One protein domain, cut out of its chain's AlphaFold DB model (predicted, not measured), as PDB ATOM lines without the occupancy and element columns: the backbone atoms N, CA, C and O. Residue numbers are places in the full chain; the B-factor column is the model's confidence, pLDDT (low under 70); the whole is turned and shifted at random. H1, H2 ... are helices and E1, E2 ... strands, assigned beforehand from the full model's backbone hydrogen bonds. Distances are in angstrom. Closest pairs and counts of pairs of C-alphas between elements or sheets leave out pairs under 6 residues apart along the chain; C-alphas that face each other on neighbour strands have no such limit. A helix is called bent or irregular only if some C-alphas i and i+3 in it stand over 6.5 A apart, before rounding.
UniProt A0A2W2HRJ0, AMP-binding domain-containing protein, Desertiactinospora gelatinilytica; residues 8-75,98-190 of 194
ATOM      1  N   GLU A   8      11.797 -18.954   7.988       88.00
ATOM      2  CA  GLU A   8      10.455 -18.381   8.074       88.00
ATOM      3  C   GLU A   8      10.163 -17.413   6.919       88.00
ATOM      4  O   GLU A   8       9.029 -17.367   6.442       88.00
ATOM      5  N   SER A   9      11.174 -16.700   6.402       88.44
ATOM      6  CA  SER A   9      11.019 -15.859   5.207       88.44
ATOM      7  C   SER A   9      10.612 -16.675   3.990       88.44
ATOM      8  O   SER A   9       9.724 -16.278   3.235       88.44
ATOM      9  N   TRP A  10      11.217 -17.852   3.833       90.00
ATOM     10  CA  TRP A  10      10.835 -18.785   2.784       90.00
ATOM     11  C   TRP A  10       9.448 -19.394   3.029       90.00
ATOM     12  O   TRP A  10       8.648 -19.483   2.101       90.00
ATOM     13  N   ILE A  11       9.125 -19.770   4.270       89.44
ATOM     14  CA  ILE A  11       7.812 -20.338   4.616       89.44
ATOM     15  C   ILE A  11       6.687 -19.345   4.296       89.44
ATOM     16  O   ILE A  11       5.681 -19.735   3.711       89.44
ATOM     17  N   VAL A  12       6.862 -18.059   4.618       90.38
ATOM     18  CA  VAL A  12       5.895 -17.002   4.277       90.38
ATOM     19  C   VAL A  12       5.744 -16.856   2.763       90.38
ATOM     20  O   VAL A  12       4.622 -16.749   2.263       90.38
ATOM     21  N   GLN A  13       6.849 -16.889   2.013       92.12
ATOM     22  CA  GLN A  13       6.813 -16.854   0.551       92.12
ATOM     23  C   GLN A  13       6.057 -18.064  -0.025       92.12
ATOM     24  O   GLN A  13       5.153 -17.894  -0.842       92.12
ATOM     25  N   ALA A  14       6.359 -19.275   0.449       91.25
ATOM     26  CA  ALA A  14       5.687 -20.500   0.029       91.25
ATOM     27  C   ALA A  14       4.190 -20.484   0.373       91.25
ATOM     28  O   ALA A  14       3.363 -20.796  -0.480       91.25
ATOM     29  N   ALA A  15       3.825 -20.060   1.587       91.44
ATOM     30  CA  ALA A  15       2.432 -19.907   1.999       91.44
ATOM     31  C   ALA A  15       1.685 -18.912   1.102       91.44
ATOM     32  O   ALA A  15       0.553 -19.176   0.707       91.44
ATOM     33  N   THR A  16       2.333 -17.808   0.720       93.56
ATOM     34  CA  THR A  16       1.753 -16.816  -0.197       93.56
ATOM     35  C   THR A  16       1.417 -17.454  -1.545       93.56
ATOM     36  O   THR A  16       0.292 -17.308  -2.012       93.56
ATOM     37  N   TYR A  17       2.337 -18.230  -2.130       92.94
ATOM     38  CA  TYR A  17       2.083 -18.942  -3.389       92.94
ATOM     39  C   TYR A  17       0.963 -19.976  -3.266       92.94
ATOM     40  O   TYR A  17       0.104 -20.060  -4.138       92.94
ATOM     41  N   LEU A  18       0.959 -20.750  -2.180       92.50
ATOM     42  CA  LEU A  18      -0.035 -21.794  -1.936       92.50
ATOM     43  C   LEU A  18      -1.443 -21.229  -1.717       92.50
ATOM     44  O   LEU A  18      -2.419 -21.859  -2.109       92.50
ATOM     45  N   LEU A  19      -1.551 -20.036  -1.131       93.00
ATOM     46  CA  LEU A  19      -2.810 -19.312  -0.941       93.00
ATOM     47  C   LEU A  19      -3.230 -18.497  -2.177       93.00
ATOM     48  O   LEU A  19      -4.239 -17.796  -2.127       93.00
ATOM     49  N   GLY A  20      -2.486 -18.580  -3.287       93.75
ATOM     50  CA  GLY A  20      -2.771 -17.842  -4.522       93.75
ATOM     51  C   GLY A  20      -2.525 -16.333  -4.420       93.75
ATOM     52  O   GLY A  20      -3.097 -15.551  -5.177       93.75
ATOM     53  N   GLY A  21      -1.714 -15.907  -3.451       94.88
ATOM     54  CA  GLY A  21      -1.323 -14.518  -3.260       94.88
ATOM     55  C   GLY A  21      -0.140 -14.102  -4.137       94.88
ATOM     56  O   GLY A  21       0.667 -14.919  -4.578       94.88
ATOM     57  N   ARG A  22       0.000 -12.785  -4.318       95.75
ATOM     58  CA  ARG A  22       1.161 -12.147  -4.954       95.75
ATOM     59  C   ARG A  22       2.223 -11.851  -3.898       95.75
ATOM     60  O   ARG A  22       1.972 -11.098  -2.959       95.75
ATOM     61  N   PHE A  23       3.415 -12.411  -4.056       95.75
ATOM     62  CA  PHE A  23       4.550 -12.136  -3.185       95.75
ATOM     63  C   PHE A  23       5.371 -10.950  -3.704       95.75
ATOM     64  O   PHE A  23       5.619 -10.827  -4.899       95.75
ATOM     65  N   THR A  24       5.855 -10.103  -2.798       94.75
ATOM     66  CA  THR A  24       6.932  -9.144  -3.071       94.75
ATOM     67  C   THR A  24       7.873  -9.091  -1.873       94.75
ATOM     68  O   THR A  24       7.440  -9.088  -0.713       94.75
ATOM     69  N   GLY A  25       9.172  -9.089  -2.147       92.94
ATOM     70  CA  GLY A  25      10.214  -8.959  -1.139       92.94
ATOM     71  C   GLY A  25      10.736  -7.529  -1.088       92.94
ATOM     72  O   GLY A  25      10.997  -6.931  -2.124       92.94
ATOM     73  N   LEU A  26      10.908  -6.995   0.117       92.31
ATOM     74  CA  LEU A  26      11.465  -5.671   0.358       92.31
ATOM     75  C   LEU A  26      12.919  -5.821   0.796       92.31
ATOM     76  O   LEU A  26      13.218  -6.540   1.751       92.31
ATOM     77  N   GLN A  27      13.833  -5.144   0.104       86.06
ATOM     78  CA  GLN A  27      15.245  -5.161   0.470       86.06
ATOM     79  C   GLN A  27      15.438  -4.452   1.814       86.06
ATOM     80  O   GLN A  27      15.136  -3.267   1.944       86.06
ATOM     81  N   ALA A  28      15.991  -5.154   2.805       81.50
ATOM     82  CA  ALA A  28      16.153  -4.624   4.164       81.50
ATOM     83  C   ALA A  28      17.031  -3.358   4.246       81.50
ATOM     84  O   ALA A  28      16.869  -2.548   5.160       81.50
ATOM     85  N   LEU A  29      17.939  -3.177   3.282       83.06
ATOM     86  CA  LEU A  29      18.823  -2.012   3.180       83.06
ATOM     87  C   LEU A  29      18.186  -0.799   2.480       83.06
ATOM     88  O   LEU A  29      18.792   0.266   2.496       83.06
ATOM     89  N   ALA A  30      17.020  -0.951   1.842       88.38
ATOM     90  CA  ALA A  30      16.325   0.173   1.211       88.38
ATOM     91  C   ALA A  30      15.659   1.080   2.261       88.38
ATOM     92  O   ALA A  30      15.447   0.660   3.409       88.38
ATOM     93  N   SER A  31      15.367   2.325   1.875       92.44
ATOM     94  CA  SER A  31      14.755   3.305   2.774       92.44
ATOM     95  C   SER A  31      13.272   3.001   3.023       92.44
ATOM     96  O   SER A  31      12.672   2.141   2.375       92.44
ATOM     97  N   VAL A  32      12.670   3.701   3.985       95.44
ATOM     98  CA  VAL A  32      11.231   3.573   4.267       95.44
ATOM     99  C   VAL A  32      10.414   4.085   3.084       95.44
ATOM    100  O   VAL A  32       9.438   3.454   2.695       95.44
ATOM    101  N   GLU A  33      10.855   5.177   2.465       94.12
ATOM    102  CA  GLU A  33      10.243   5.755   1.270       94.12
ATOM    103  C   GLU A  33      10.271   4.763   0.099       94.12
ATOM    104  O   GLU A  33       9.253   4.577  -0.565       94.12
ATOM    105  N   ASP A  34      11.388   4.058  -0.110       92.81
ATOM    106  CA  ASP A  34      11.468   2.999  -1.125       92.81
ATOM    107  C   ASP A  34      10.476   1.861  -0.836       92.81
ATOM    108  O   ASP A  34       9.848   1.323  -1.750       92.81
ATOM    109  N   HIS A  35      10.315   1.479   0.436       94.81
ATOM    110  CA  HIS A  35       9.350   0.451   0.837       94.81
ATOM    111  C   HIS A  35       7.905   0.896   0.621       94.81
ATOM    112  O   HIS A  35       7.100   0.077   0.177       94.81
ATOM    113  N   ILE A  36       7.580   2.162   0.897       95.94
ATOM    114  CA  ILE A  36       6.260   2.749   0.629       95.94
ATOM    115  C   ILE A  36       5.966   2.677  -0.868       95.94
ATOM    116  O   ILE A  36       4.977   2.059  -1.253       95.94
ATOM    117  N   VAL A  37       6.873   3.184  -1.710       94.38
ATOM    118  CA  VAL A  37       6.714   3.178  -3.176       94.38
ATOM    119  C   VAL A  37       6.476   1.765  -3.710       94.38
ATOM    120  O   VAL A  37       5.589   1.555  -4.534       94.38
ATOM    121  N   VAL A  38       7.245   0.779  -3.238       94.94
ATOM    122  CA  VAL A  38       7.078  -0.618  -3.663       94.94
ATOM    123  C   VAL A  38       5.744  -1.202  -3.191       94.94
ATOM    124  O   VAL A  38       5.097  -1.917  -3.950       94.94
ATOM    125  N   CYS A  39       5.325  -0.935  -1.955       96.62
ATOM    126  CA  CYS A  39       4.062  -1.449  -1.425       96.62
ATOM    127  C   CYS A  39       2.837  -0.824  -2.107       96.62
ATOM    128  O   CYS A  39       1.857  -1.538  -2.330       96.62
ATOM    129  N   GLU A  40       2.895   0.464  -2.449       95.88
ATOM    130  CA  GLU A  40       1.854   1.156  -3.218       95.88
ATOM    131  C   GLU A  40       1.745   0.592  -4.635       95.88
ATOM    132  O   GLU A  40       0.662   0.182  -5.044       95.88
ATOM    133  N   ASP A  41       2.866   0.508  -5.360       95.50
ATOM    134  CA  ASP A  41       2.898  -0.009  -6.734       95.50
ATOM    135  C   ASP A  41       2.471  -1.484  -6.806       95.50
ATOM    136  O   ASP A  41       1.777  -1.896  -7.733       95.50
ATOM    137  N   ALA A  42       2.828  -2.282  -5.796       95.88
ATOM    138  CA  ALA A  42       2.419  -3.680  -5.699       95.88
ATOM    139  C   ALA A  42       0.956  -3.864  -5.256       95.88
ATOM    140  O   ALA A  42       0.482  -5.004  -5.222       95.88
ATOM    141  N   GLU A  43       0.270  -2.785  -4.860       96.50
ATOM    142  CA  GLU A  43      -1.047  -2.811  -4.214       96.50
ATOM    143  C   GLU A  43      -1.084  -3.798  -3.032       96.50
ATOM    144  O   GLU A  43      -2.038  -4.560  -2.839       96.50
ATOM    145  N   ALA A  44      -0.005  -3.831  -2.243       97.31
ATOM    146  CA  ALA A  44       0.151  -4.800  -1.167       97.31
ATOM    147  C   ALA A  44      -0.947  -4.616  -0.109       97.31
ATOM    148  O   ALA A  44      -1.224  -3.500   0.320       97.31
ATOM    149  N   THR A  45      -1.543  -5.721   0.349       97.81
ATOM    150  CA  THR A  45      -2.605  -5.717   1.374       97.81
ATOM    151  C   THR A  45      -2.141  -6.223   2.738       97.81
ATOM    152  O   THR A  45      -2.753  -5.901   3.759       97.81
ATOM    153  N   VAL A  46      -1.044  -6.983   2.775       97.25
ATOM    154  CA  VAL A  46      -0.435  -7.532   3.991       97.25
ATOM    155  C   VAL A  46       1.068  -7.274   3.962       97.25
ATOM    156  O   VAL A  46       1.752  -7.649   3.008       97.25
ATOM    157  N   LEU A  47       1.598  -6.686   5.034       97.44
ATOM    158  CA  LEU A  47       3.030  -6.536   5.254       97.44
ATOM    159  C   LEU A  47       3.477  -7.490   6.363       97.44
ATOM    160  O   LEU A  47       3.017  -7.401   7.496       97.44
ATOM    161  N   VAL A  48       4.386  -8.408   6.036       94.81
ATOM    162  CA  VAL A  48       5.038  -9.288   7.016       94.81
ATOM    163  C   VAL A  48       6.425  -8.742   7.330       94.81
ATOM    164  O   VAL A  48       7.200  -8.509   6.394       94.81
ATOM    165  N   VAL A  49       6.735  -8.567   8.615       94.62
ATOM    166  CA  VAL A  49       8.030  -8.083   9.111       94.62
ATOM    167  C   VAL A  49       8.573  -8.957  10.235       94.62
ATOM    168  O   VAL A  49       7.813  -9.576  10.974       94.62
ATOM    169  N   THR A  50       9.892  -8.991  10.404       92.06
ATOM    170  CA  THR A  50      10.494  -9.557  11.622       92.06
ATOM    171  C   THR A  50      10.487  -8.559  12.777       92.06
ATOM    172  O   THR A  50      10.562  -7.360  12.522       92.06
ATOM    173  N   THR A  51      10.510  -9.024  14.032       92.00
ATOM    174  CA  THR A  51      10.518  -8.168  15.244       92.00
ATOM    175  C   THR A  51      11.493  -6.975  15.190       92.00
ATOM    176  O   THR A  51      11.068  -5.865  15.496       92.00
ATOM    177  N   PRO A  52      12.759  -7.103  14.729       92.56
ATOM    178  CA  PRO A  52      13.678  -5.957  14.641       92.56
ATOM    179  C   PRO A  52      13.267  -4.877  13.625       92.56
ATOM    180  O   PRO A  52      13.804  -3.774  13.646       92.56
ATOM    181  N   LEU A  53      12.349  -5.198  12.710       94.19
ATOM    182  CA  LEU A  53      11.866  -4.334  11.629       94.19
ATOM    183  C   LEU A  53      10.408  -3.902  11.851       94.19
ATOM    184  O   LEU A  53       9.802  -3.318  10.955       94.19
ATOM    185  N   GLU A  54       9.846  -4.167  13.032       95.25
ATOM    186  CA  GLU A  54       8.454  -3.862  13.366       95.25
ATOM    187  C   GLU A  54       8.141  -2.369  13.265       95.25
ATOM    188  O   GLU A  54       7.161  -1.993  12.627       95.25
ATOM    189  N   GLU A  55       9.007  -1.519  13.819       97.00
ATOM    190  CA  GLU A  55       8.812  -0.067  13.773       97.00
ATOM    191  C   GLU A  55       8.817   0.457  12.334       97.00
ATOM    192  O   GLU A  55       7.944   1.225  11.938       97.00
ATOM    193  N   ARG A  56       9.734  -0.054  11.503       96.25
ATOM    194  CA  ARG A  56       9.746   0.260  10.072       96.25
ATOM    195  C   ARG A  56       8.466  -0.223   9.384       96.25
ATOM    196  O   ARG A  56       7.896   0.497   8.573       96.25
ATOM    197  N   GLY A  57       7.991  -1.420   9.723       97.12
ATOM    198  CA  GLY A  57       6.730  -1.956   9.211       97.12
ATOM    199  C   GLY A  57       5.522  -1.081   9.552       97.12
ATOM    200  O   GLY A  57       4.658  -0.884   8.700       97.12
ATOM    201  N   ARG A  58       5.480  -0.508  10.764       97.94
ATOM    202  CA  ARG A  58       4.430   0.438  11.175       97.94
ATOM    203  C   ARG A  58       4.470   1.739  10.384       97.94
ATOM    204  O   ARG A  58       3.412   2.221   9.996       97.94
ATOM    205  N   GLN A  59       5.661   2.274  10.117       97.94
ATOM    206  CA  GLN A  59       5.823   3.477   9.294       97.94
ATOM    207  C   GLN A  59       5.275   3.260   7.879       97.94
ATOM    208  O   GLN A  59       4.498   4.070   7.393       97.94
ATOM    209  N   VAL A  60       5.600   2.126   7.249       98.00
ATOM    210  CA  VAL A  60       5.069   1.788   5.916       98.00
ATOM    211  C   VAL A  60       3.549   1.590   5.953       98.00
ATOM    212  O   VAL A  60       2.847   2.094   5.083       98.00
ATOM    213  N   LEU A  61       3.018   0.888   6.963       98.00
ATOM    214  CA  LEU A  61       1.570   0.679   7.119       98.00
ATOM    215  C   LEU A  61       0.796   2.001   7.252       98.00
ATOM    216  O   LEU A  61      -0.323   2.091   6.761       98.00
ATOM    217  N   ALA A  62       1.367   3.000   7.931       97.94
ATOM    218  CA  ALA A  62       0.709   4.285   8.154       97.94
ATOM    219  C   ALA A  62       0.519   5.103   6.864       97.94
ATOM    220  O   ALA A  62      -0.429   5.879   6.778       97.94
ATOM    221  N   GLU A  63       1.394   4.911   5.873       98.00
ATOM    222  CA  GLU A  63       1.419   5.699   4.635       98.00
ATOM    223  C   GLU A  63       0.742   4.977   3.454       98.00
ATOM    224  O   GLU A  63       0.150   5.612   2.586       98.00
ATOM    225  N   VAL A  64       0.775   3.639   3.413       98.06
ATOM    226  CA  VAL A  64       0.273   2.864   2.265       98.06
ATOM    227  C   VAL A  64      -1.206   2.505   2.436       98.06
ATOM    228  O   VAL A  64      -1.557   1.565   3.150       98.06
ATOM    229  N   GLY A  65      -2.090   3.182   1.698       97.38
ATOM    230  CA  GLY A  65      -3.546   3.004   1.821       97.38
ATOM    231  C   GLY A  65      -4.100   1.619   1.443       97.38
ATOM    232  O   GLY A  65      -5.198   1.258   1.872       97.38
ATOM    233  N   SER A  66      -3.375   0.822   0.650       97.62
ATOM    234  CA  SER A  66      -3.759  -0.557   0.306       97.62
ATOM    235  C   SER A  66      -3.436  -1.570   1.410       97.62
ATOM    236  O   SER A  66      -4.101  -2.611   1.476       97.62
ATOM    237  N   LEU A  67      -2.468  -1.278   2.293       98.12
ATOM    238  CA  LEU A  67      -2.055  -2.178   3.367       98.12
ATOM    239  C   LEU A  67      -3.103  -2.198   4.485       98.12
ATOM    240  O   LEU A  67      -3.421  -1.186   5.098       98.12
ATOM    241  N   ARG A  68      -3.627  -3.390   4.780       97.00
ATOM    242  CA  ARG A  68      -4.673  -3.607   5.796       97.00
ATOM    243  C   ARG A  68      -4.164  -4.334   7.030       97.00
ATOM    244  O   ARG A  68      -4.777  -4.248   8.092       97.00
ATOM    245  N   HIS A  69      -3.071  -5.078   6.888       95.88
ATOM    246  CA  HIS A  69      -2.550  -5.943   7.938       95.88
ATOM    247  C   HIS A  69      -1.027  -5.834   8.033       95.88
ATOM    248  O   HIS A  69      -0.328  -5.912   7.022       95.88
ATOM    249  N   LEU A  70      -0.523  -5.729   9.263       95.75
ATOM    250  CA  LEU A  70       0.886  -5.909   9.608       95.75
ATOM    251  C   LEU A  70       1.018  -7.182  10.442       95.75
ATOM    252  O   LEU A  70       0.396  -7.303  11.496       95.75
ATOM    253  N   MET A  71       1.821  -8.127   9.969       93.50
ATOM    254  CA  MET A  71       2.143  -9.362  10.679       93.50
ATOM    255  C   MET A  71       3.598  -9.313  11.133       93.50
ATOM    256  O   MET A  71       4.492  -9.081  10.319       93.50
ATOM    257  N   VAL A  72       3.836  -9.558  12.419       92.00
ATOM    258  CA  VAL A  72       5.179  -9.560  13.007       92.00
ATOM    259  C   VAL A  72       5.569 -10.990  13.359       92.00
ATOM    260  O   VAL A  72       4.849 -11.665  14.093       92.00
ATOM    261  N   ILE A  73       6.706 -11.453  12.841       88.94
ATOM    262  CA  ILE A  73       7.264 -12.778  13.140       88.94
ATOM    263  C   ILE A  73       8.584 -12.657  13.927       88.94
ATOM    264  O   ILE A  73       9.329 -11.692  13.727       88.94
ATOM    265  N   PRO A  74       8.911 -13.605  14.825       87.62
ATOM    266  CA  PRO A  74      10.185 -13.601  15.543       87.62
ATOM    267  C   PRO A  74      11.384 -13.695  14.592       87.62
ATOM    268  O   PRO A  74      11.353 -14.452  13.629       87.62
ATOM    269  N   ALA A  75      12.472 -12.974  14.883       82.56
ATOM    270  CA  ALA A  75      13.727 -13.065  14.118       82.56
ATOM    271  C   ALA A  75      14.641 -14.235  14.541       82.56
ATOM    272  O   ALA A  75      15.664 -14.471  13.904       82.56
ATOM    273  N   THR A  98      -1.320 -18.757 -14.851       97.12
ATOM    274  CA  THR A  98      -1.139 -17.465 -15.528       97.12
ATOM    275  C   THR A  98      -1.177 -16.263 -14.594       97.12
ATOM    276  O   THR A  98      -0.724 -15.190 -14.995       97.12
ATOM    277  N   ASP A  99      -1.665 -16.433 -13.365       97.50
ATOM    278  CA  ASP A  99      -1.695 -15.361 -12.376       97.50
ATOM    279  C   ASP A  99      -0.285 -15.038 -11.873       97.50
ATOM    280  O   ASP A  99       0.601 -15.900 -11.817       97.50
ATOM    281  N   VAL A 100      -0.064 -13.770 -11.517       97.12
ATOM    282  CA  VAL A 100       1.215 -13.307 -10.966       97.12
ATOM    283  C   VAL A 100       1.441 -13.948  -9.604       97.12
ATOM    284  O   VAL A 100       0.670 -13.722  -8.679       97.12
ATOM    285  N   ALA A 101       2.540 -14.684  -9.469       95.31
ATOM    286  CA  ALA A 101       2.985 -15.237  -8.198       95.31
ATOM    287  C   ALA A 101       3.898 -14.250  -7.466       95.31
ATOM    288  O   ALA A 101       3.839 -14.118  -6.248       95.31
ATOM    289  N   TRP A 102       4.762 -13.551  -8.207       94.19
ATOM    290  CA  TRP A 102       5.830 -12.743  -7.628       94.19
ATOM    291  C   TRP A 102       6.063 -11.450  -8.411       94.19
ATOM    292  O   TRP A 102       6.228 -11.466  -9.630       94.19
ATOM    293  N   LEU A 103       6.098 -10.330  -7.692       94.31
ATOM    294  CA  LEU A 103       6.588  -9.042  -8.168       94.31
ATOM    295  C   LEU A 103       8.033  -8.840  -7.693       94.31
ATOM    296  O   LEU A 103       8.288  -8.684  -6.499       94.31
ATOM    297  N   GLN A 104       8.986  -8.858  -8.625       90.50
ATOM    298  CA  GLN A 104      10.395  -8.569  -8.336       90.50
ATOM    299  C   GLN A 104      10.726  -7.130  -8.708       90.50
ATOM    300  O   GLN A 104      10.721  -6.776  -9.884       90.50
ATOM    301  N   TYR A 105      11.047  -6.308  -7.715       89.94
ATOM    302  CA  TYR A 105      11.418  -4.920  -7.953       89.94
ATOM    303  C   TYR A 105      12.903  -4.786  -8.270       89.94
ATOM    304  O   TYR A 105      13.762  -5.374  -7.613       89.94
ATOM    305  N   THR A 106      13.203  -3.986  -9.289       83.12
ATOM    306  CA  THR A 106      14.571  -3.654  -9.703       83.12
ATOM    307  C   THR A 106      14.758  -2.144  -9.737       83.12
ATOM    308  O   THR A 106      13.808  -1.403 -10.006       83.12
ATOM    309  N   GLY A 107      15.981  -1.677  -9.462       75.75
ATOM    310  CA  GLY A 107      16.322  -0.262  -9.592       75.75
ATOM    311  C   GLY A 107      16.181   0.187 -11.047       75.75
ATOM    312  O   GLY A 107      16.867  -0.326 -11.930       75.75
ATOM    313  N   GLY A 108      15.273   1.126 -11.310       60.59
ATOM    314  CA  GLY A 108      15.103   1.720 -12.631       60.59
ATOM    315  C   GLY A 108      16.114   2.838 -12.881       60.59
ATOM    316  O   GLY A 108      16.411   3.630 -11.990       60.59
ATOM    317  N   THR A 109      16.582   2.978 -14.123       57.12
ATOM    318  CA  THR A 109      17.439   4.102 -14.565       57.12
ATOM    319  C   THR A 109      16.788   5.477 -14.380       57.12
ATOM    320  O   THR A 109      17.470   6.494 -14.369       57.12
ATOM    321  N   THR A 110      15.465   5.511 -14.214       68.31
ATOM    322  CA  THR A 110      14.645   6.707 -13.987       68.31
ATOM    323  C   THR A 110      14.446   7.034 -12.501       68.31
ATOM    324  O   THR A 110      13.618   7.880 -12.178       68.31
ATOM    325  N   GLY A 111      15.132   6.337 -11.587       73.06
ATOM    326  CA  GLY A 111      15.044   6.551 -10.137       73.06
ATOM    327  C   GLY A 111      13.820   5.930  -9.454       73.06
ATOM    328  O   GLY A 111      13.773   5.895  -8.232       73.06
ATOM    329  N   ARG A 112      12.850   5.396 -10.212       77.25
ATOM    330  CA  ARG A 112      11.700   4.651  -9.669       77.25
ATOM    331  C   ARG A 112      11.876   3.141  -9.867       77.25
ATOM    332  O   ARG A 112      12.204   2.736 -10.990       77.25
ATOM    333  N   PRO A 113      11.658   2.312  -8.828       84.38
ATOM    334  CA  PRO A 113      11.653   0.861  -8.962       84.38
ATOM    335  C   PRO A 113      10.615   0.379  -9.981       84.38
ATOM    336  O   PRO A 113       9.536   0.953 -10.087       84.38
ATOM    337  N   LYS A 114      10.935  -0.681 -10.729       88.44
ATOM    338  CA  LYS A 114       9.996  -1.335 -11.656       88.44
ATOM    339  C   LYS A 114       9.715  -2.759 -11.192       88.44
ATOM    340  O   LYS A 114      10.668  -3.519 -11.000       88.44
ATOM    341  N   GLY A 115       8.436  -3.108 -11.046       90.94
ATOM    342  CA  GLY A 115       7.983  -4.452 -10.694       90.94
ATOM    343  C   GLY A 115       7.965  -5.391 -11.903       90.94
ATOM    344  O   GLY A 115       7.232  -5.184 -12.867       90.94
ATOM    345  N   LEU A 116       8.770  -6.448 -11.856       92.94
ATOM    346  CA  LEU A 116       8.749  -7.538 -12.828       92.94
ATOM    347  C   LEU A 116       7.685  -8.556 -12.410       92.94
ATOM    348  O   LEU A 116       7.836  -9.230 -11.392       92.94
ATOM    349  N   MET A 117       6.625  -8.675 -13.210       95.38
ATOM    350  CA  MET A 117       5.530  -9.621 -12.989       95.38
ATOM    351  C   MET A 117       5.940 -11.036 -13.408       95.38
ATOM    352  O   MET A 117       6.113 -11.313 -14.595       95.38
ATOM    353  N   GLN A 118       6.072 -11.939 -12.437       94.69
ATOM    354  CA  GLN A 118       6.382 -13.350 -12.663       94.69
ATOM    355  C   GLN A 118       5.142 -14.209 -12.385       94.69
ATOM    356  O   GLN A 118       4.744 -14.339 -11.222       94.69
ATOM    357  N   PRO A 119       4.511 -14.798 -13.416       96.81
ATOM    358  CA  PRO A 119       3.399 -15.712 -13.212       96.81
ATOM    359  C   PRO A 119       3.862 -17.061 -12.654       96.81
ATOM    360  O   PRO A 119       5.017 -17.458 -12.841       96.81
ATOM    361  N   HIS A 120       2.947 -17.790 -12.013       95.56
ATOM    362  CA  HIS A 120       3.214 -19.117 -11.442       95.56
ATOM    363  C   HIS A 120       3.905 -20.060 -12.442       95.56
ATOM    364  O   HIS A 120       4.914 -20.687 -12.111       95.56
ATOM    365  N   ARG A 121       3.433 -20.104 -13.697       96.38
ATOM    366  CA  ARG A 121       4.029 -20.931 -14.759       96.38
ATOM    367  C   ARG A 121       5.497 -20.608 -15.027       96.38
ATOM    368  O   ARG A 121       6.270 -21.529 -15.268       96.38
ATOM    369  N   SER A 122       5.898 -19.335 -14.966       94.50
ATOM    370  CA  SER A 122       7.293 -18.934 -15.192       94.50
ATOM    371  C   SER A 122       8.186 -19.435 -14.065       94.50
ATOM    372  O   SER A 122       9.284 -19.926 -14.317       94.50
ATOM    373  N   MET A 123       7.689 -19.391 -12.825       92.31
ATOM    374  CA  MET A 123       8.423 -19.925 -11.680       92.31
ATOM    375  C   MET A 123       8.604 -21.438 -11.768       92.31
ATOM    376  O   MET A 123       9.697 -21.947 -11.536       92.31
ATOM    377  N   VAL A 124       7.553 -22.156 -12.162       93.88
ATOM    378  CA  VAL A 124       7.605 -23.607 -12.370       93.88
ATOM    379  C   VAL A 124       8.563 -23.972 -13.508       93.88
ATOM    380  O   VAL A 124       9.372 -24.886 -13.358       93.88
ATOM    381  N   GLN A 125       8.532 -23.240 -14.626       94.81
ATOM    382  CA  GLN A 125       9.465 -23.447 -15.739       94.81
ATOM    383  C   GLN A 125      10.919 -23.257 -15.314       94.81
ATOM    384  O   GLN A 125      11.769 -24.063 -15.683       94.81
ATOM    385  N   LEU A 126      11.207 -22.238 -14.504       91.50
ATOM    386  CA  LEU A 126      12.542 -22.021 -13.961       91.50
ATOM    387  C   LEU A 126      13.001 -23.192 -13.079       91.50
ATOM    388  O   LEU A 126      14.146 -23.624 -13.190       91.50
ATOM    389  N   VAL A 127      12.116 -23.727 -12.233       92.44
ATOM    390  CA  VAL A 127      12.420 -24.914 -11.419       92.44
ATOM    391  C   VAL A 127      12.746 -26.106 -12.316       92.44
ATOM    392  O   VAL A 127      13.759 -26.763 -12.099       92.44
ATOM    393  N   TYR A 128      11.948 -26.366 -13.355       93.38
ATOM    394  CA  TYR A 128      12.234 -27.449 -14.300       93.38
ATOM    395  C   TYR A 128      13.538 -27.237 -15.067       93.38
ATOM    396  O   TYR A 128      14.299 -28.187 -15.221       93.38
ATOM    397  N   ALA A 129      13.826 -26.009 -15.504       91.44
ATOM    398  CA  ALA A 129      15.086 -25.679 -16.162       91.44
ATOM    399  C   ALA A 129      16.284 -25.951 -15.241       91.44
ATOM    400  O   ALA A 129      17.267 -26.541 -15.673       91.44
ATOM    401  N   HIS A 130      16.171 -25.596 -13.959       88.31
ATOM    402  CA  HIS A 130      17.197 -25.883 -12.961       88.31
ATOM    403  C   HIS A 130      17.343 -27.387 -12.692       88.31
ATOM    404  O   HIS A 130      18.448 -27.892 -12.559       88.31
ATOM    405  N   LEU A 131      16.238 -28.131 -12.624       88.56
ATOM    406  CA  LEU A 131      16.280 -29.579 -12.411       88.56
ATOM    407  C   LEU A 131      16.810 -30.347 -13.626       88.56
ATOM    408  O   LEU A 131      17.353 -31.433 -13.440       88.56
ATOM    409  N   ALA A 132      16.653 -29.810 -14.835       89.06
ATOM    410  CA  ALA A 132      17.180 -30.393 -16.066       89.06
ATOM    411  C   ALA A 132      18.691 -30.170 -16.246       89.06
ATOM    412  O   ALA A 132      19.289 -30.779 -17.132       89.06
ATOM    413  N   ASP A 133      19.304 -29.315 -15.426       84.00
ATOM    414  CA  ASP A 133      20.738 -29.064 -15.454       84.00
ATOM    415  C   ASP A 133      21.522 -30.313 -15.005       84.00
ATOM    416  O   ASP A 133      21.265 -30.902 -13.948       84.00
ATOM    417  N   PHE A 134      22.470 -30.737 -15.842       62.97
ATOM    418  CA  PHE A 134      23.227 -31.977 -15.671       62.97
ATOM    419  C   PHE A 134      24.246 -31.903 -14.531       62.97
ATOM    420  O   PHE A 134      24.668 -32.942 -14.027       62.97
ATOM    421  N   GLU A 135      24.632 -30.697 -14.110       79.44
ATOM    422  CA  GLU A 135      25.625 -30.491 -13.050       79.44
ATOM    423  C   GLU A 135      25.021 -30.545 -11.636       79.44
ATOM    424  O   GLU A 135      25.739 -30.419 -10.642       79.44
ATOM    425  N   GLN A 136      23.708 -30.769 -11.513       78.12
ATOM    426  CA  GLN A 136      23.036 -30.805 -10.216       78.12
ATOM    427  C   GLN A 136      23.367 -32.086  -9.429       78.12
ATOM    428  O   GLN A 136      23.114 -33.197  -9.910       78.12
ATOM    429  N   PRO A 137      23.859 -31.975  -8.180       83.88
ATOM    430  CA  PRO A 137      24.088 -33.129  -7.319       83.88
ATOM    431  C   PRO A 137      22.807 -33.928  -7.044       83.88
ATOM    432  O   PRO A 137      21.709 -33.380  -6.955       83.88
ATOM    433  N   HIS A 138      22.955 -35.238  -6.824       82.50
ATOM    434  CA  HIS A 138      21.833 -36.133  -6.503       82.50
ATOM    435  C   HIS A 138      21.124 -35.754  -5.189       82.50
ATOM    436  O   HIS A 138      19.913 -35.905  -5.078       82.50
ATOM    437  N   MET A 139      21.872 -35.242  -4.204       89.75
ATOM    438  CA  MET A 139      21.348 -34.680  -2.954       89.75
ATOM    439  C   MET A 139      21.987 -33.304  -2.729       89.75
ATOM    440  O   MET A 139      23.068 -33.214  -2.130       89.75
ATOM    441  N   PRO A 140      21.378 -32.237  -3.270       93.50
ATOM    442  CA  PRO A 140      21.941 -30.902  -3.176       93.50
ATOM    443  C   PRO A 140      21.894 -30.397  -1.730       93.50
ATOM    444  O   PRO A 140      20.896 -30.533  -1.027       93.50
ATOM    445  N   ARG A 141      22.994 -29.803  -1.285       95.75
ATOM    446  CA  ARG A 141      23.142 -29.045  -0.044       95.75
ATOM    447  C   ARG A 141      23.480 -27.626  -0.460       95.75
ATOM    448  O   ARG A 141      24.633 -27.321  -0.762       95.75
ATOM    449  N   TYR A 142      22.434 -26.817  -0.581       94.38
ATOM    450  CA  TYR A 142      22.470 -25.484  -1.160       94.38
ATOM    451  C   TYR A 142      22.677 -24.419  -0.090       94.38
ATOM    452  O   TYR A 142      21.906 -24.357   0.866       94.38
ATOM    453  N   LEU A 143      23.681 -23.561  -0.269       93.88
ATOM    454  CA  LEU A 143      23.904 -22.403   0.596       93.88
ATOM    455  C   LEU A 143      23.284 -21.137  -0.009       93.88
ATOM    456  O   LEU A 143      23.727 -20.635  -1.046       93.88
ATOM    457  N   ALA A 144      22.288 -20.597   0.688       91.56
ATOM    458  CA  ALA A 144      21.629 -19.338   0.381       91.56
ATOM    459  C   ALA A 144      22.254 -18.185   1.187       91.56
ATOM    460  O   ALA A 144      21.787 -17.851   2.276       91.56
ATOM    461  N   SER A 145      23.312 -17.571   0.646       87.38
ATOM    462  CA  SER A 145      24.050 -16.462   1.285       87.38
ATOM    463  C   SER A 145      23.701 -15.064   0.756       87.38
ATOM    464  O   SER A 145      24.073 -14.057   1.356       87.38
ATOM    465  N   ALA A 146      22.962 -14.981  -0.351       85.81
ATOM    466  CA  ALA A 146      22.385 -13.740  -0.866       85.81
ATOM    467  C   ALA A 146      20.876 -13.672  -0.558       85.81
ATOM    468  O   ALA A 146      20.277 -14.690  -0.202       85.81
ATOM    469  N   PRO A 147      20.245 -12.486  -0.638       84.94
ATOM    470  CA  PRO A 147      18.848 -12.309  -0.251       84.94
ATOM    471  C   PRO A 147      17.883 -13.323  -0.898       84.94
ATOM    472  O   PRO A 147      17.831 -13.450  -2.123       84.94
ATOM    473  N   LEU A 148      17.079 -14.014  -0.081       85.88
ATOM    474  CA  LEU A 148      16.070 -14.990  -0.528       85.88
ATOM    475  C   LEU A 148      14.975 -14.350  -1.387       85.88
ATOM    476  O   LEU A 148      14.392 -14.998  -2.247       85.88
ATOM    477  N   THR A 149      14.733 -13.057  -1.190       79.38
ATOM    478  CA  THR A 149      13.816 -12.241  -1.993       79.38
ATOM    479  C   THR A 149      14.367 -11.872  -3.375       79.38
ATOM    480  O   THR A 149      13.743 -11.089  -4.084       79.38
ATOM    481  N   HIS A 150      15.529 -12.402  -3.761       79.69
ATOM    482  CA  HIS A 150      16.157 -12.235  -5.071       79.69
ATOM    483  C   HIS A 150      16.479 -13.613  -5.686       79.69
ATOM    484  O   HIS A 150      15.872 -14.626  -5.340       79.69
ATOM    485  N   ALA A 151      17.442 -13.668  -6.614       72.50
ATOM    486  CA  ALA A 151      17.790 -14.867  -7.376       72.50
ATOM    487  C   ALA A 151      18.163 -16.088  -6.512       72.50
ATOM    488  O   ALA A 151      17.943 -17.218  -6.929       72.50
ATOM    489  N   THR A 152      18.679 -15.896  -5.296       80.00
ATOM    490  CA  THR A 152      19.041 -17.003  -4.394       80.00
ATOM    491  C   THR A 152      17.825 -17.807  -3.924       80.00
ATOM    492  O   THR A 152      17.920 -19.021  -3.761       80.00
ATOM    493  N   GLY A 153      16.650 -17.181  -3.787       82.88
ATOM    494  CA  GLY A 153      15.413 -17.902  -3.455       82.88
ATOM    495  C   GLY A 153      15.021 -18.946  -4.508       82.88
ATOM    496  O   GLY A 153      14.343 -19.924  -4.202       82.88
ATOM    497  N   LEU A 154      15.504 -18.790  -5.744       85.31
ATOM    498  CA  LEU A 154      15.209 -19.687  -6.863       85.31
ATOM    499  C   LEU A 154      15.816 -21.082  -6.686       85.31
ATOM    500  O   LEU A 154      15.279 -22.045  -7.225       85.31
ATOM    501  N   GLY A 155      16.900 -21.207  -5.911       89.62
ATOM    502  CA  GLY A 155      17.545 -22.490  -5.615       89.62
ATOM    503  C   GLY A 155      16.818 -23.324  -4.557       89.62
ATOM    504  O   GLY A 155      17.105 -24.513  -4.412       89.62
ATOM    505  N   VAL A 156      15.859 -22.742  -3.826       92.75
ATOM    506  CA  VAL A 156      15.213 -23.405  -2.682       92.75
ATOM    507  C   VAL A 156      14.318 -24.562  -3.130       92.75
ATOM    508  O   VAL A 156      14.554 -25.704  -2.744       92.75
ATOM    509  N   ILE A 157      13.320 -24.297  -3.981       93.31
ATOM    510  CA  ILE A 157      12.393 -25.328  -4.484       93.31
ATOM    511  C   ILE A 157      13.121 -26.502  -5.158       93.31
ATOM    512  O   ILE A 157      12.856 -27.639  -4.764       93.31
ATOM    513  N   PRO A 158      14.023 -26.303  -6.141       92.75
ATOM    514  CA  PRO A 158      14.664 -27.430  -6.812       92.75
ATOM    515  C   PRO A 158      15.533 -28.265  -5.863       92.75
ATOM    516  O   PRO A 158      15.552 -29.490  -5.982       92.75
ATOM    517  N   THR A 159      16.185 -27.634  -4.879       93.75
ATOM    518  CA  THR A 159      16.927 -28.349  -3.831       93.75
ATOM    519  C   THR A 159      15.997 -29.261  -3.030       93.75
ATOM    520  O   THR A 159      16.286 -30.445  -2.857       93.75
ATOM    521  N   LEU A 160      14.852 -28.734  -2.582       93.69
ATOM    522  CA  LEU A 160      13.876 -29.490  -1.792       93.69
ATOM    523  C   LEU A 160      13.206 -30.613  -2.601       93.69
ATOM    524  O   LEU A 160      13.027 -31.709  -2.077       93.69
ATOM    525  N   LEU A 161      12.894 -30.390  -3.884       92.88
ATOM    526  CA  LEU A 161      12.313 -31.415  -4.765       92.88
ATOM    527  C   LEU A 161      13.252 -32.607  -5.008       92.88
ATOM    528  O   LEU A 161      12.776 -33.708  -5.278       92.88
ATOM    529  N   ARG A 162      14.571 -32.418  -4.878       91.81
ATOM    530  CA  ARG A 162      15.571 -33.500  -4.922       91.81
ATOM    531  C   ARG A 162      15.823 -34.161  -3.558       91.81
ATOM    532  O   ARG A 162      16.733 -34.974  -3.438       91.81
ATOM    533  N   GLY A 163      15.059 -33.810  -2.520       92.88
ATOM    534  CA  GLY A 163      15.293 -34.289  -1.151       92.88
ATOM    535  C   GLY A 163      16.571 -33.724  -0.518       92.88
ATOM    536  O   GLY A 163      17.140 -34.337   0.383       92.88
ATOM    537  N   GLY A 164      17.054 -32.588  -1.027       94.75
ATOM    538  CA  GLY A 164      18.246 -31.904  -0.548       94.75
ATOM    539  C   GLY A 164      18.027 -31.076   0.721       94.75
ATOM    540  O   GLY A 164      16.980 -31.114   1.364       94.75
ATOM    541  N   THR A 165      19.039 -30.291   1.081       95.19
ATOM    542  CA  THR A 165      19.033 -29.385   2.239       95.19
ATOM    543  C   THR A 165      19.359 -27.967   1.796       95.19
ATOM    544  O   THR A 165      20.296 -27.758   1.032       95.19
ATOM    545  N   VAL A 166      18.618 -26.987   2.308       94.38
ATOM    546  CA  VAL A 166      18.917 -25.564   2.116       94.38
ATOM    547  C   VAL A 166      19.452 -25.001   3.425       94.38
ATOM    548  O   VAL A 166      18.765 -25.042   4.442       94.38
ATOM    549  N   VAL A 167      20.667 -24.467   3.388       94.12
ATOM    550  CA  VAL A 167      21.304 -23.751   4.494       94.12
ATOM    551  C   VAL A 167      21.186 -22.261   4.206       94.12
ATOM    552  O   VAL A 167      21.565 -21.802   3.130       94.12
ATOM    553  N   ILE A 168      20.607 -21.509   5.139       91.25
ATOM    554  CA  ILE A 168      20.276 -20.093   4.954       91.25
ATOM    555  C   ILE A 168      21.179 -19.250   5.844       91.25
ATOM    556  O   ILE A 168      21.225 -19.460   7.052       91.25
ATOM    557  N   GLU A 169      21.832 -18.260   5.244       90.31
ATOM    558  CA  GLU A 169      22.711 -17.320   5.933       90.31
ATOM    559  C   GLU A 169      22.148 -15.895   5.901       90.31
ATOM    560  O   GLU A 169      21.600 -15.442   4.889       90.31
ATOM    561  N   GLN A 170      22.299 -15.172   7.018       86.25
ATOM    562  CA  GLN A 170      21.822 -13.793   7.210       86.25
ATOM    563  C   GLN A 170      22.769 -12.760   6.583       86.25
ATOM    564  O   GLN A 170      23.182 -11.792   7.215       86.25
ATOM    565  N   GLY A 171      23.097 -12.966   5.309       82.50
ATOM    566  CA  GLY A 171      24.027 -12.143   4.545       82.50
ATOM    567  C   GLY A 171      25.307 -12.886   4.175       82.50
ATOM    568  O   GLY A 171      25.496 -14.057   4.502       82.50
ATOM    569  N   PHE A 172      26.179 -12.187   3.455       86.38
ATOM    570  CA  PHE A 172      27.439 -12.738   2.981       86.38
ATOM    571  C   PHE A 172      28.604 -12.210   3.818       86.38
ATOM    572  O   PHE A 172      28.871 -11.009   3.824       86.38
ATOM    573  N   ASP A 173      29.314 -13.129   4.463       89.94
ATOM    574  CA  ASP A 173      30.623 -12.908   5.073       89.94
ATOM    575  C   ASP A 173      31.596 -13.971   4.529       89.94
ATOM    576  O   ASP A 173      31.265 -15.156   4.601       89.94
ATOM    577  N   PRO A 174      32.762 -13.606   3.960       90.62
ATOM    578  CA  PRO A 174      33.654 -14.573   3.320       90.62
ATOM    579  C   PRO A 174      34.179 -15.671   4.249       90.62
ATOM    580  O   PRO A 174      34.286 -16.816   3.814       90.62
ATOM    581  N   GLY A 175      34.514 -15.336   5.499       92.31
ATOM    582  CA  GLY A 175      35.042 -16.307   6.461       92.31
ATOM    583  C   GLY A 175      33.966 -17.317   6.830       92.31
ATOM    584  O   GLY A 175      34.103 -18.509   6.566       92.31
ATOM    585  N   ARG A 176      32.822 -16.807   7.288       91.25
ATOM    586  CA  ARG A 176      31.657 -17.616   7.637       91.25
ATOM    587  C   ARG A 176      31.127 -18.423   6.451       91.25
ATOM    588  O   ARG A 176      30.662 -19.539   6.638       91.25
ATOM    589  N   PHE A 177      31.202 -17.898   5.229       92.56
ATOM    590  CA  PHE A 177      30.800 -18.623   4.024       92.56
ATOM    591  C   PHE A 177      31.635 -19.893   3.820       92.56
ATOM    592  O   PHE A 177      31.068 -20.948   3.545       92.56
ATOM    593  N   LEU A 178      32.959 -19.809   3.980       94.31
ATOM    594  CA  LEU A 178      33.843 -20.973   3.887       94.31
ATOM    595  C   LEU A 178      33.628 -21.936   5.060       94.31
ATOM    596  O   LEU A 178      33.502 -23.138   4.828       94.31
ATOM    597  N   ASP A 179      33.492 -21.408   6.279       95.69
ATOM    598  CA  ASP A 179      33.230 -22.211   7.478       95.69
ATOM    599  C   ASP A 179      31.930 -23.016   7.340       95.69
ATOM    600  O   ASP A 179      31.889 -24.208   7.638       95.69
ATOM    601  N   VAL A 180      30.861 -22.389   6.834       95.44
ATOM    602  CA  VAL A 180      29.573 -23.051   6.589       95.44
ATOM    603  C   VAL A 180      29.687 -24.065   5.454       95.44
ATOM    604  O   VAL A 180      29.104 -25.142   5.560       95.44
ATOM    605  N   ILE A 181      30.444 -23.777   4.387       95.31
ATOM    606  CA  ILE A 181      30.679 -24.760   3.320       95.31
ATOM    607  C   ILE A 181      31.283 -26.044   3.886       95.31
ATOM    608  O   ILE A 181      30.809 -27.135   3.558       95.31
ATOM    609  N   GLU A 182      32.299 -25.912   4.733       96.88
ATOM    610  CA  GLU A 182      32.968 -27.049   5.351       96.88
ATOM    611  C   GLU A 182      32.055 -27.761   6.360       96.88
ATOM    612  O   GLU A 182      31.798 -28.960   6.216       96.88
ATOM    613  N   ALA A 183      31.519 -27.024   7.337       97.19
ATOM    614  CA  ALA A 183      30.726 -27.572   8.435       97.19
ATOM    615  C   ALA A 183      29.441 -28.250   7.944       97.19
ATOM    616  O   ALA A 183      29.120 -29.367   8.352       97.19
ATOM    617  N   GLU A 184      28.732 -27.607   7.016       96.44
ATOM    618  CA  GLU A 184      27.474 -28.109   6.474       96.44
ATOM    619  C   GLU A 184      27.663 -28.947   5.212       96.44
ATOM    620  O   GLU A 184      26.670 -29.390   4.641       96.44
ATOM    621  N   ARG A 185      28.897 -29.209   4.762       96.00
ATOM    622  CA  ARG A 185      29.196 -30.004   3.554       96.00
ATOM    623  C   ARG A 185      28.416 -29.518   2.326       96.00
ATOM    624  O   ARG A 185      27.789 -30.310   1.616       96.00
ATOM    625  N   ILE A 186      28.407 -28.205   2.124       95.94
ATOM    626  CA  ILE A 186      27.706 -27.557   1.012       95.94
ATOM    627  C   ILE A 186      28.308 -28.036  -0.309       95.94
ATOM    628  O   ILE A 186      29.524 -28.062  -0.480       95.94
ATOM    629  N   ASN A 187      27.445 -28.405  -1.254       92.75
ATOM    630  CA  ASN A 187      27.846 -28.883  -2.582       92.75
ATOM    631  C   ASN A 187      27.158 -28.115  -3.727       92.75
ATOM    632  O   ASN A 187      27.442 -28.379  -4.893       92.75
ATOM    633  N   CYS A 188      26.299 -27.142  -3.401       90.25
ATOM    634  CA  CYS A 188      25.692 -26.211  -4.345       90.25
ATOM    635  C   CYS A 188      25.712 -24.794  -3.767       90.25
ATOM    636  O   CYS A 188      25.296 -24.572  -2.631       90.25
ATOM    637  N   VAL A 189      26.125 -23.809  -4.560       88.31
ATOM    638  CA  VAL A 189      26.083 -22.392  -4.176       88.31
ATOM    639  C   VAL A 189      25.566 -21.558  -5.339       88.31
ATOM    640  O   VAL A 189      25.777 -21.899  -6.498       88.31
ATOM    641  N   SER A 190      24.908 -20.441  -5.039       76.00
ATOM    642  CA  SER A 190      24.590 -19.420  -6.039       76.00
ATOM    643  C   SER A 190      25.495 -18.220  -5.815       76.00
ATOM    644  O   SER A 190      25.250 -17.425  -4.911       76.00
TER     645      SER A 190
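This is residues 8 to 75 and 98 to 190 of the 194 residues of the protein "AMP-binding domain-containing protein" of Desertiactinospora gelatinilytica (UniProt A0A2W2HRJ0). Two small lobes, each built on a pair of parallel strands, are bridged by the hairpin E3 and E4 and the helix H4, with H1 in the space between. In one lobe H3 packs on E1 and E2 and H2 packs on H3; in the other H5 packs on E5 and E6, and H6 is on the other side of that pair. The 161 printed residues hold six named helices and six named strands, in the order H1 H2 E1 H3 E2 E3 E4 H4 E5 H5 E6 H6, a mixed class. The whole is compact, with a radius of gyration of the C-alphas of 16.8 A and spans of 47 by 38 by 33 A.

Start at H1, residues 8 to 18, and look ahead to E3, residues 100 to 106: the closest C-alphas, of Tyr 17 and Ala 101, are 6.1 A apart. H2, residues 32 to 41, touches H3, residues 51 to 63, closest at C-alphas Ile 36 and Val 60, 5.5 A, a steep tilt of 59 degrees, the same way. E1, residues 46 to 50, H3 and E2, residues 69 to 73, form a strand-helix-strand unit, two parallel neighbours joined through a helix, with a right-handed crossover; N 49 and O 71 are 2.9 A apart. E3 and E4, residues 114 to 119, are an antiparallel hairpin; see N 116 and O 104 at 2.8 A. H4, residues 120 to 131, touches H5, residues 151 to 161, with residues 126 to 131 alone, closest at C-alphas Val 127 and Pro 158, 5.7 A; at 71 degrees they are only just about perpendicular. E5, residues 141 to 144, H5 and E6, residues 165 to 168, form a second such unit, also right-handed, with N 144 and O 167 at 2.8 A. H6, residues 174 to 183, comes closest to E5 at C-alphas Ile 181 and Leu 143, 7.7 A. Every O i to N i+4 pair is within hydrogen-bond range in H1, H2, H4 and H6; H3 has 6 of 9, and H5 3 of 7 beside 5 of 8 O i to N i+3 pairs.

Find C-alpha 8 at (10.455, -18.381, 8.074), where H1 begins. H3 runs 19.7 A from C-alpha 51 at (10.518, -8.168, 15.244) and is irregular, with C-alphas 52 and 55 7.7 A apart. E3 is 16.5 A long, H4 16.8 A. H5, 17.6 A, is only just irregular, with C-alphas 154 and 157 6.7 A apart. H6 ends at C-alpha 183, (30.726, -27.572, 8.435).

The C-alphas farthest apart, of Ala 62 and Phe 134, are 48.9 A apart. Residues 76 to 97 are not printed, and C-alphas 75 and 98 are 33.5 A apart across the cut. The link from H1 to H2 is long. The pLDDT is under 70 at residues 108 to 110 and 134.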